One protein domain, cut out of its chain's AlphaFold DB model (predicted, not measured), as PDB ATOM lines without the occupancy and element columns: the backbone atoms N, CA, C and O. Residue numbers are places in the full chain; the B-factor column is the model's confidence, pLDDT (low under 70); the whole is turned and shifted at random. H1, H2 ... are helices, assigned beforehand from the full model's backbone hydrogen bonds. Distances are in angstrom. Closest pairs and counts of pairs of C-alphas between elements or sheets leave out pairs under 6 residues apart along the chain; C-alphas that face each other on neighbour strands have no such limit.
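Overview. This is residues 2 to 26, 37 to 58 and 65 to 86 of the 291 residues of an uncharacterized protein of Nocardia panacis (UniProt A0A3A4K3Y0). A long helix, H3, has H1 side by side with it on one side and H5 with its later part on another, and both run the same way as H3. A short helix, H4, packs on H3, and the short H2 packs on H4. The printed part has 69 residues, with five named helices in the order H1, H2, H3, H4, H5 and no named strand: all helix. It is compact, with a radius of gyration of the C-alphas of 12.1 A, yet elongated in outline, spanning 41 by 23 by 19 A.

Arrangement. H1, residues 7 to 15, touches H3, residues 37 to 52, at a shallow tilt of 15 degrees, the same way; their closest C-alphas, of Arg 15 and Ala 45, are 6.2 A apart. H2, residues 22 to 26, is apart from H1, but only just, at 8.2 A. H2 touches H4, residues 65 to 69, closest at the C-alphas of Ala 22 and Met 65, 5.9 A. H3 touches H4 with residues 43 to 47 alone, closest at the C-alphas of Thr 43 and Leu 66, 6.2 A. H3 touches H5, residues 71 to 85, with residues 47 to 52 alone, at a shallow tilt of 25 degrees, the same way; the closest C-alphas, of Val 51 and Met 81, are 4.4 A apart. H4 and H5 touch only at the corner by their tight link. H1 is apart from H4 and H5. In H1, H2, H3, H4 and H5 every O i to N i+4 pair is within hydrogen-bond range.

Along the chain. H1 begins at C-alpha 7 (159.133, 127.781, 156.477) and is 12.1 A long. H3 measures 22.7 A from C-alpha 37 to C-alpha 52, and H5 20.2 A, ending at C-alpha 85 (132.887, 139.847, 159.563).

Size, cuts and confidence. The C-alphas of Pro 2 and Arg 86 are the farthest apart, 41.7 A. Residues 27 to 36 and 59 to 64 are not printed, with C-alpha gaps of 17.0 A and 10.6 A. Of the links printed whole, H1 to H2 is short. Residues 2 to 5 have pLDDT under 70.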
ATOM      1  N   PRO A   2     163.739 113.817 161.159       48.28
ATOM      2  CA  PRO A   2     162.465 114.457 160.848       48.28
ATOM      3  C   PRO A   2     162.756 115.548 159.812       48.28
ATOM      4  O   PRO A   2     163.742 116.273 159.966       48.28
ATOM      5  N   GLY A   3     162.003 115.572 158.712       57.88
ATOM      6  CA  GLY A   3     162.212 116.531 157.631       57.88
ATOM      7  C   GLY A   3     162.130 117.949 158.180       57.88
ATOM      8  O   GLY A   3     161.135 118.302 158.803       57.88
ATOM      9  N   GLY A   4     163.201 118.726 158.006       62.91
ATOM     10  CA  GLY A   4     163.179 120.148 158.327       62.91
ATOM     11  C   GLY A   4     162.088 120.823 157.506       62.91
ATOM     12  O   GLY A   4     161.951 120.545 156.316       62.91
ATOM     13  N   ILE A   5     161.289 121.649 158.166       68.69
ATOM     14  CA  ILE A   5     160.163 122.338 157.545       68.69
ATOM     15  C   ILE A   5     160.701 123.401 156.609       68.69
ATOM     16  O   ILE A   5     161.625 124.143 156.951       68.69
ATOM     17  N   ASP A   6     160.077 123.490 155.447       82.62
ATOM     18  CA  ASP A   6     160.236 124.632 154.572       82.62
ATOM     19  C   ASP A   6     159.323 125.760 155.077       82.62
ATOM     20  O   ASP A   6     158.128 125.800 154.786       82.62
ATOM     21  N   LEU A   7     159.873 126.646 155.913       76.75
ATOM     22  CA  LEU A   7     159.133 127.781 156.477       76.75
ATOM     23  C   LEU A   7     158.617 128.737 155.391       76.75
ATOM     24  O   LEU A   7     157.598 129.392 155.598       76.75
ATOM     25  N   GLU A   8     159.279 128.794 154.233       77.75
ATOM     26  CA  GLU A   8     158.804 129.574 153.088       77.75
ATOM     27  C   GLU A   8     157.575 128.924 152.453       77.75
ATOM     28  O   GLU A   8     156.642 129.629 152.064       77.75
ATOM     29  N   ALA A   9     157.520 127.589 152.404       82.62
ATOM     30  CA  ALA A   9     156.326 126.871 151.963       82.62
ATOM     31  C   ALA A   9     155.147 127.100 152.921       82.62
ATOM     32  O   ALA A   9     154.063 127.454 152.465       82.62
ATOM     33  N   LEU A  10     155.369 127.012 154.239       78.12
ATOM     34  CA  LEU A  10     154.339 127.330 155.239       78.12
ATOM     35  C   LEU A  10     153.831 128.771 155.081       78.12
ATOM     36  O   LEU A  10     152.627 129.020 155.077       78.12
ATOM     37  N   LEU A  11     154.740 129.733 154.916       76.75
ATOM     38  CA  LEU A  11     154.380 131.131 154.700       76.75
ATOM     39  C   LEU A  11     153.604 131.324 153.388       76.75
ATOM     40  O   LEU A  11     152.657 132.113 153.341       76.75
ATOM     41  N   ALA A  12     153.972 130.602 152.328       81.38
ATOM     42  CA  ALA A  12     153.242 130.593 151.068       81.38
ATOM     43  C   ALA A  12     151.828 130.011 151.231       81.38
ATOM     44  O   ALA A  12     150.887 130.596 150.697       81.38
ATOM     45  N   ASP A  13     151.657 128.941 152.008       79.06
ATOM     46  CA  ASP A  13     150.355 128.323 152.281       79.06
ATOM     47  C   ASP A  13     149.452 129.224 153.134       79.06
ATOM     48  O   ASP A  13     148.275 129.407 152.803       79.06
ATOM     49  N   ILE A  14     150.001 129.881 154.167       78.06
ATOM     50  CA  ILE A  14     149.276 130.885 154.966       78.06
ATOM     51  C   ILE A  14     148.832 132.044 154.067       78.06
ATOM     52  O   ILE A  14     147.660 132.427 154.074       78.06
ATOM     53  N   ARG A  15     149.733 132.574 153.229       79.12
ATOM     54  CA  ARG A  15     149.410 133.643 152.266       79.12
ATOM     55  C   ARG A  15     148.375 133.197 151.235       79.12
ATOM     56  O   ARG A  15     147.528 133.996 150.834       79.12
ATOM     57  N   ALA A  16     148.416 131.933 150.828       81.12
ATOM     58  CA  ALA A  16     147.434 131.320 149.944       81.12
ATOM     59  C   ALA A  16     146.119 130.955 150.655       81.12
ATOM     60  O   ALA A  16     145.183 130.531 149.976       81.12
ATOM     61  N   ARG A  17     146.025 131.152 151.981       78.94
ATOM     62  CA  ARG A  17     144.852 130.863 152.820       78.94
ATOM     63  C   ARG A  17     144.454 129.381 152.797       78.94
ATOM     64  O   ARG A  17     143.273 129.058 152.752       78.94
ATOM     65  N   ARG A  18     145.444 128.483 152.795       77.12
ATOM     66  CA  ARG A  18     145.270 127.016 152.779       77.12
ATOM     67  C   ARG A  18     145.714 126.386 154.094       77.12
ATOM     68  O   ARG A  18     146.589 125.531 154.136       77.12
ATOM     69  N   ILE A  19     145.164 126.888 155.191       72.06
ATOM     70  CA  ILE A  19     145.521 126.411 156.523       72.06
ATOM     71  C   ILE A  19     144.597 125.243 156.867       72.06
ATOM     72  O   ILE A  19     143.509 125.448 157.412       72.06
ATOM     73  N   ASP A  20     145.037 124.029 156.541       70.81
ATOM     74  CA  ASP A  20     144.213 122.829 156.706       70.81
ATOM     75  C   ASP A  20     144.235 122.288 158.149       70.81
ATOM     76  O   ASP A  20     143.214 121.786 158.617       70.81
ATOM     77  N   THR A  21     145.349 122.418 158.891       76.38
ATOM     78  CA  THR A  21     145.420 122.022 160.314       76.38
ATOM     79  C   THR A  21     146.325 122.942 161.146       76.38
ATOM     80  O   THR A  21     147.447 123.257 160.751       76.38
ATOM     81  N   ALA A  22     145.846 123.380 162.317       79.50
ATOM     82  CA  ALA A  22     146.631 124.205 163.243       79.50
ATOM     83  C   ALA A  22     147.671 123.377 164.024       79.50
ATOM     84  O   ALA A  22     148.791 123.837 164.238       79.50
ATOM     85  N   ASP A  23     147.335 122.140 164.405       79.69
ATOM     86  CA  ASP A  23     148.166 121.304 165.284       79.69
ATOM     87  C   ASP A  23     149.543 120.976 164.688       79.69
ATOM     88  O   ASP A  23     150.558 121.029 165.387       79.69
ATOM     89  N   GLU A  24     149.601 120.669 163.387       74.69
ATOM     90  CA  GLU A  24     150.863 120.365 162.709       74.69
ATOM     91  C   GLU A  24     151.776 121.592 162.655       74.69
ATOM     92  O   GLU A  24     152.968 121.484 162.938       74.69
ATOM     93  N   VAL A  25     151.218 122.768 162.363       75.69
ATOM     94  CA  VAL A  25     151.966 124.029 162.315       75.69
ATOM     95  C   VAL A  25     152.471 124.412 163.708       75.69
ATOM     96  O   VAL A  25     153.627 124.805 163.866       75.69
ATOM     97  N   LEU A  26     151.654 124.233 164.747       82.06
ATOM     98  CA  LEU A  26     152.040 124.535 166.126       82.06
ATOM     99  C   LEU A  26     153.178 123.648 166.634       82.06
ATOM    100  O   LEU A  26     154.144 124.157 167.206       82.06
ATOM    101  N   PRO A  37     163.282 136.211 162.388       87.19
ATOM    102  CA  PRO A  37     162.511 137.140 161.549       87.19
ATOM    103  C   PRO A  37     161.379 136.469 160.751       87.19
ATOM    104  O   PRO A  37     160.476 137.145 160.262       87.19
ATOM    105  N   LEU A  38     161.403 135.141 160.602       85.44
ATOM    106  CA  LEU A  38     160.297 134.392 160.008       85.44
ATOM    107  C   LEU A  38     159.078 134.312 160.935       85.44
ATOM    108  O   LEU A  38     157.961 134.257 160.434       85.44
ATOM    109  N   VAL A  39     159.258 134.358 162.261       86.69
ATOM    110  CA  VAL A  39     158.140 134.376 163.221       86.69
ATOM    111  C   VAL A  39     157.311 135.644 163.031       86.69
ATOM    112  O   VAL A  39     156.091 135.557 162.928       86.69
ATOM    113  N   GLU A  40     157.956 136.803 162.876       90.44
ATOM    114  CA  GLU A  40     157.263 138.069 162.604       90.44
ATOM    115  C   GLU A  40     156.438 137.984 161.309       90.44
ATOM    116  O   GLU A  40     155.227 138.208 161.335       90.44
ATOM    117  N   GLN A  41     157.046 137.525 160.210       90.56
ATOM    118  CA  GLN A  41     156.349 137.357 158.928       90.56
ATOM    119  C   GLN A  41     155.169 136.379 159.001       90.56
ATOM    120  O   GLN A  41     154.142 136.610 158.362       90.56
ATOM    121  N   ILE A  42     155.303 135.297 159.771       89.75
ATOM    122  CA  ILE A  42     154.220 134.338 160.005       89.75
ATOM    123  C   ILE A  42     153.097 135.006 160.799       89.75
ATOM    124  O   ILE A  42     151.945 134.919 160.385       89.75
ATOM    125  N   THR A  43     153.402 135.724 161.884       92.94
ATOM    126  CA  THR A  43     152.366 136.409 162.674       92.94
ATOM    127  C   THR A  43     151.610 137.467 161.866       92.94
ATOM    128  O   THR A  43     150.391 137.556 161.993       92.94
ATOM    129  N   ASP A  44     152.293 138.221 161.000       93.31
ATOM    130  CA  ASP A  44     151.660 139.196 160.100       93.31
ATOM    131  C   ASP A  44     150.756 138.513 159.067       93.31
ATOM    132  O   ASP A  44     149.647 138.974 158.785       93.31
ATOM    133  N   ALA A  45     151.210 137.388 158.506       92.94
ATOM    134  CA  ALA A  45     150.425 136.618 157.552       92.94
ATOM    135  C   ALA A  45     149.176 136.002 158.211       92.94
ATOM    136  O   ALA A  45     148.102 136.018 157.606       92.94
ATOM    137  N   LEU A  46     149.290 135.521 159.453       93.00
ATOM    138  CA  LEU A  46     148.166 135.013 160.243       93.00
ATOM    139  C   LEU A  46     147.169 136.119 160.592       93.00
ATOM    140  O   LEU A  46     145.972 135.936 160.388       93.00
ATOM    141  N   GLU A  47     147.643 137.283 161.041       95.88
ATOM    142  CA  GLU A  47     146.783 138.442 161.297       95.88
ATOM    143  C   GLU A  47     146.011 138.849 160.032       95.88
ATOM    144  O   GLU A  47     144.793 139.042 160.072       95.88
ATOM    145  N   SER A  48     146.691 138.915 158.884       94.62
ATOM    146  CA  SER A  48     146.034 139.204 157.609       94.62
ATOM    147  C   SER A  48     145.014 138.128 157.231       94.62
ATOM    148  O   SER A  48     143.926 138.466 156.766       94.62
ATOM    149  N   ALA A  49     145.316 136.846 157.455       93.88
ATOM    150  CA  ALA A  49     144.378 135.756 157.202       93.88
ATOM    151  C   ALA A  49     143.126 135.861 158.086       93.88
ATOM    152  O   ALA A  49     142.020 135.724 157.569       93.88
ATOM    153  N   MET A  50     143.271 136.186 159.374       95.25
ATOM    154  CA  MET A  50     142.137 136.413 160.276       95.25
ATOM    155  C   MET A  50     141.205 137.510 159.754       95.25
ATOM    156  O   MET A  50     139.993 137.327 159.698       95.25
ATOM    157  N   VAL A  51     141.757 138.654 159.347       95.38
ATOM    158  CA  VAL A  51     140.946 139.812 158.945       95.38
ATOM    159  C   VAL A  51     140.406 139.662 157.519       95.38
ATOM    160  O   VAL A  51     139.256 140.001 157.253       95.38
ATOM    161  N   GLU A  52     141.186 139.129 156.581       95.06
ATOM    162  CA  GLU A  52     140.871 139.199 155.148       95.06
ATOM    163  C   GLU A  52     140.371 137.892 154.525       95.06
ATOM    164  O   GLU A  52     139.898 137.907 153.380       95.06
ATOM    165  N   ALA A  53     140.479 136.750 155.211       93.12
ATOM    166  CA  ALA A  53     139.913 135.505 154.701       93.12
ATOM    167  C   ALA A  53     138.383 135.575 154.705       93.12
ATOM    168  O   ALA A  53     137.770 136.020 155.673       93.12
ATOM    169  N   SER A  54     137.760 135.119 153.617       92.38
ATOM    170  CA  SER A  54     136.303 135.005 153.501       92.38
ATOM    171  C   SER A  54     135.765 133.733 154.157       92.38
ATOM    172  O   SER A  54     134.637 133.735 154.642       92.38
ATOM    173  N   ASP A  55     136.571 132.671 154.200       93.62
ATOM    174  CA  ASP A  55     136.224 131.392 154.817       93.62
ATOM    175  C   ASP A  55     136.353 131.450 156.357       93.62
ATOM    176  O   ASP A  55     137.440 131.772 156.849       93.62
ATOM    177  N   PRO A  56     135.286 131.138 157.123       95.00
ATOM    178  CA  PRO A  56     135.323 131.110 158.587       95.00
ATOM    179  C   PRO A  56     136.376 130.157 159.161       95.00
ATOM    180  O   PRO A  56     137.095 130.533 160.082       95.00
ATOM    181  N   SER A  57     136.532 128.966 158.576       92.75
ATOM    182  CA  SER A  57     137.464 127.945 159.081       92.75
ATOM    183  C   SER A  57     138.916 128.423 159.007       92.75
ATOM    184  O   SER A  57     139.695 128.243 159.939       92.75
ATOM    185  N   THR A  58     139.273 129.107 157.918       92.88
ATOM    186  CA  THR A  58     140.583 129.750 157.757       92.88
ATOM    187  C   THR A  58     140.823 130.799 158.839       92.88
ATOM    188  O   THR A  58     141.919 130.857 159.398       92.88
ATOM    189  N   MET A  65     146.385 129.450 165.721       93.62
ATOM    190  CA  MET A  65     147.829 129.525 165.536       93.62
ATOM    191  C   MET A  65     148.422 130.822 166.078       93.62
ATOM    192  O   MET A  65     149.431 130.779 166.779       93.62
ATOM    193  N   LEU A  66     147.808 131.975 165.788       94.88
ATOM    194  CA  LEU A  66     148.338 133.255 166.248       94.88
ATOM    195  C   LEU A  66     148.295 133.353 167.774       94.88
ATOM    196  O   LEU A  66     149.259 133.822 168.362       94.88
ATOM    197  N   ALA A  67     147.234 132.870 168.422       96.06
ATOM    198  CA  ALA A  67     147.100 132.910 169.875       96.06
ATOM    199  C   ALA A  67     148.154 132.058 170.594       96.06
ATOM    200  O   ALA A  67     148.605 132.434 171.674       96.06
ATOM    201  N   ALA A  68     148.576 130.947 169.989       93.62
ATOM    202  CA  ALA A  68     149.644 130.110 170.526       93.62
ATOM    203  C   ALA A  68     151.044 130.738 170.384       93.62
ATOM    204  O   ALA A  68     151.937 130.401 171.160       93.62
ATOM    205  N   ILE A  69     151.245 131.630 169.405       92.62
ATOM    206  CA  ILE A  69     152.513 132.346 169.185       92.62
ATOM    207  C   ILE A  69     152.546 133.648 169.999       92.62
ATOM    208  O   ILE A  69     153.502 133.914 170.722       92.62
ATOM    209  N   ASP A  70     151.502 134.465 169.858       94.75
ATOM    210  CA  ASP A  70     151.342 135.781 170.468       94.75
ATOM    211  C   ASP A  70     149.852 136.069 170.728       94.75
ATOM    212  O   ASP A  70     149.113 136.604 169.891       94.75
ATOM    213  N   GLN A  71     149.410 135.739 171.940       95.56
ATOM    214  CA  GLN A  71     148.035 135.951 172.390       95.56
ATOM    215  C   GLN A  71     147.621 137.435 172.382       95.56
ATOM    216  O   GLN A  71     146.451 137.754 172.149       95.56
ATOM    217  N   SER A  72     148.554 138.368 172.599       95.75
ATOM    218  CA  SER A  72     148.260 139.807 172.593       95.75
ATOM    219  C   SER A  72     147.957 140.297 171.175       95.75
ATOM    220  O   SER A  72     146.970 141.011 170.945       95.75
ATOM    221  N   LYS A  73     148.762 139.861 170.200       96.00
ATOM    222  CA  LYS A  73     148.521 140.140 168.780       96.00
ATOM    223  C   LYS A  73     147.234 139.471 168.298       96.00
ATOM    224  O   LYS A  73     146.417 140.139 167.665       96.00
ATOM    225  N   ALA A  74     146.981 138.224 168.702       97.38
ATOM    226  CA  ALA A  74     145.721 137.532 168.421       97.38
ATOM    227  C   ALA A  74     144.501 138.287 168.967       97.38
ATOM    228  O   ALA A  74     143.519 138.459 168.247       97.38
ATOM    229  N   THR A  75     144.574 138.798 170.202       97.25
ATOM    230  CA  THR A  75     143.499 139.599 170.820       97.25
ATOM    231  C   THR A  75     143.171 140.827 169.967       97.25
ATOM    232  O   THR A  75     142.010 141.074 169.644       97.25
ATOM    233  N   THR A  76     144.197 141.576 169.549       96.31
ATOM    234  CA  THR A  76     144.028 142.780 168.715       96.31
ATOM    235  C   THR A  76     143.455 142.437 167.339       96.31
ATOM    236  O   THR A  76     142.545 143.110 166.849       96.31
ATOM    237  N   ALA A  77     143.955 141.367 166.719       96.81
ATOM    238  CA  ALA A  77     143.486 140.902 165.423       96.81
ATOM    239  C   ALA A  77     142.033 140.390 165.482       96.81
ATOM    240  O   ALA A  77     141.270 140.629 164.546       96.81
ATOM    241  N   CYS A  78     141.607 139.775 166.593       97.50
ATOM    242  CA  CYS A  78     140.222 139.346 166.803       97.50
ATOM    243  C   CYS A  78     139.242 140.527 166.778       97.50
ATOM    244  O   CYS A  78     138.217 140.432 166.108       97.50
ATOM    245  N   TYR A  79     139.560 141.658 167.421       95.81
ATOM    246  CA  TYR A  79     138.712 142.861 167.346       95.81
ATOM    247  C   TYR A  79     138.474 143.311 165.899       95.81
ATOM    248  O   TYR A  79     137.338 143.571 165.502       95.81
ATOM    249  N   ARG A  80     139.538 143.356 165.086       96.00
ATOM    250  CA  ARG A  80     139.455 143.743 163.667       96.00
ATOM    251  C   ARG A  80     138.661 142.724 162.853       96.00
ATOM    252  O   ARG A  80     137.800 143.106 162.064       96.00
ATOM    253  N   MET A  81     138.943 141.440 163.064       96.88
ATOM    254  CA  MET A  81     138.266 140.330 162.401       96.88
ATOM    255  C   MET A  81     136.759 140.364 162.666       96.88
ATOM    256  O   MET A  81     135.977 140.393 161.718       96.88
ATOM    257  N   PHE A  82     136.337 140.402 163.929       96.25
ATOM    258  CA  PHE A  82     134.918 140.340 164.267       96.25
ATOM    259  C   PHE A  82     134.148 141.600 163.860       96.25
ATOM    260  O   PHE A  82     133.028 141.484 163.371       96.25
ATOM    261  N   ARG A  83     134.750 142.797 163.936       93.19
ATOM    262  CA  ARG A  83     134.125 144.016 163.387       93.19
ATOM    263  C   ARG A  83     133.901 143.927 161.880       93.19
ATOM    264  O   ARG A  83     132.873 144.376 161.377       93.19
ATOM    265  N   ARG A  84     134.855 143.335 161.158       94.50
ATOM    266  CA  ARG A  84     134.781 143.174 159.703       94.50
ATOM    267  C   ARG A  84     133.763 142.125 159.275       94.50
ATOM    268  O   ARG A  84     133.042 142.362 158.310       94.50
ATOM    269  N   HIS A  85     133.724 140.985 159.960       92.81
ATOM    270  CA  HIS A  85     132.887 139.847 159.563       92.81
ATOM    271  C   HIS A  85     131.527 139.794 160.269       92.81
ATOM    272  O   HIS A  85     130.678 139.039 159.812       92.81
ATOM    273  N   ARG A  86     131.299 140.648 161.282       82.44
ATOM    274  CA  ARG A  86     130.128 140.726 162.182       82.44
ATOM    275  C   ARG A  86     129.688 139.372 162.767       82.44
ATOM    276  O   ARG A  86     130.032 138.296 162.294       82.44
TER     277      ARG A  86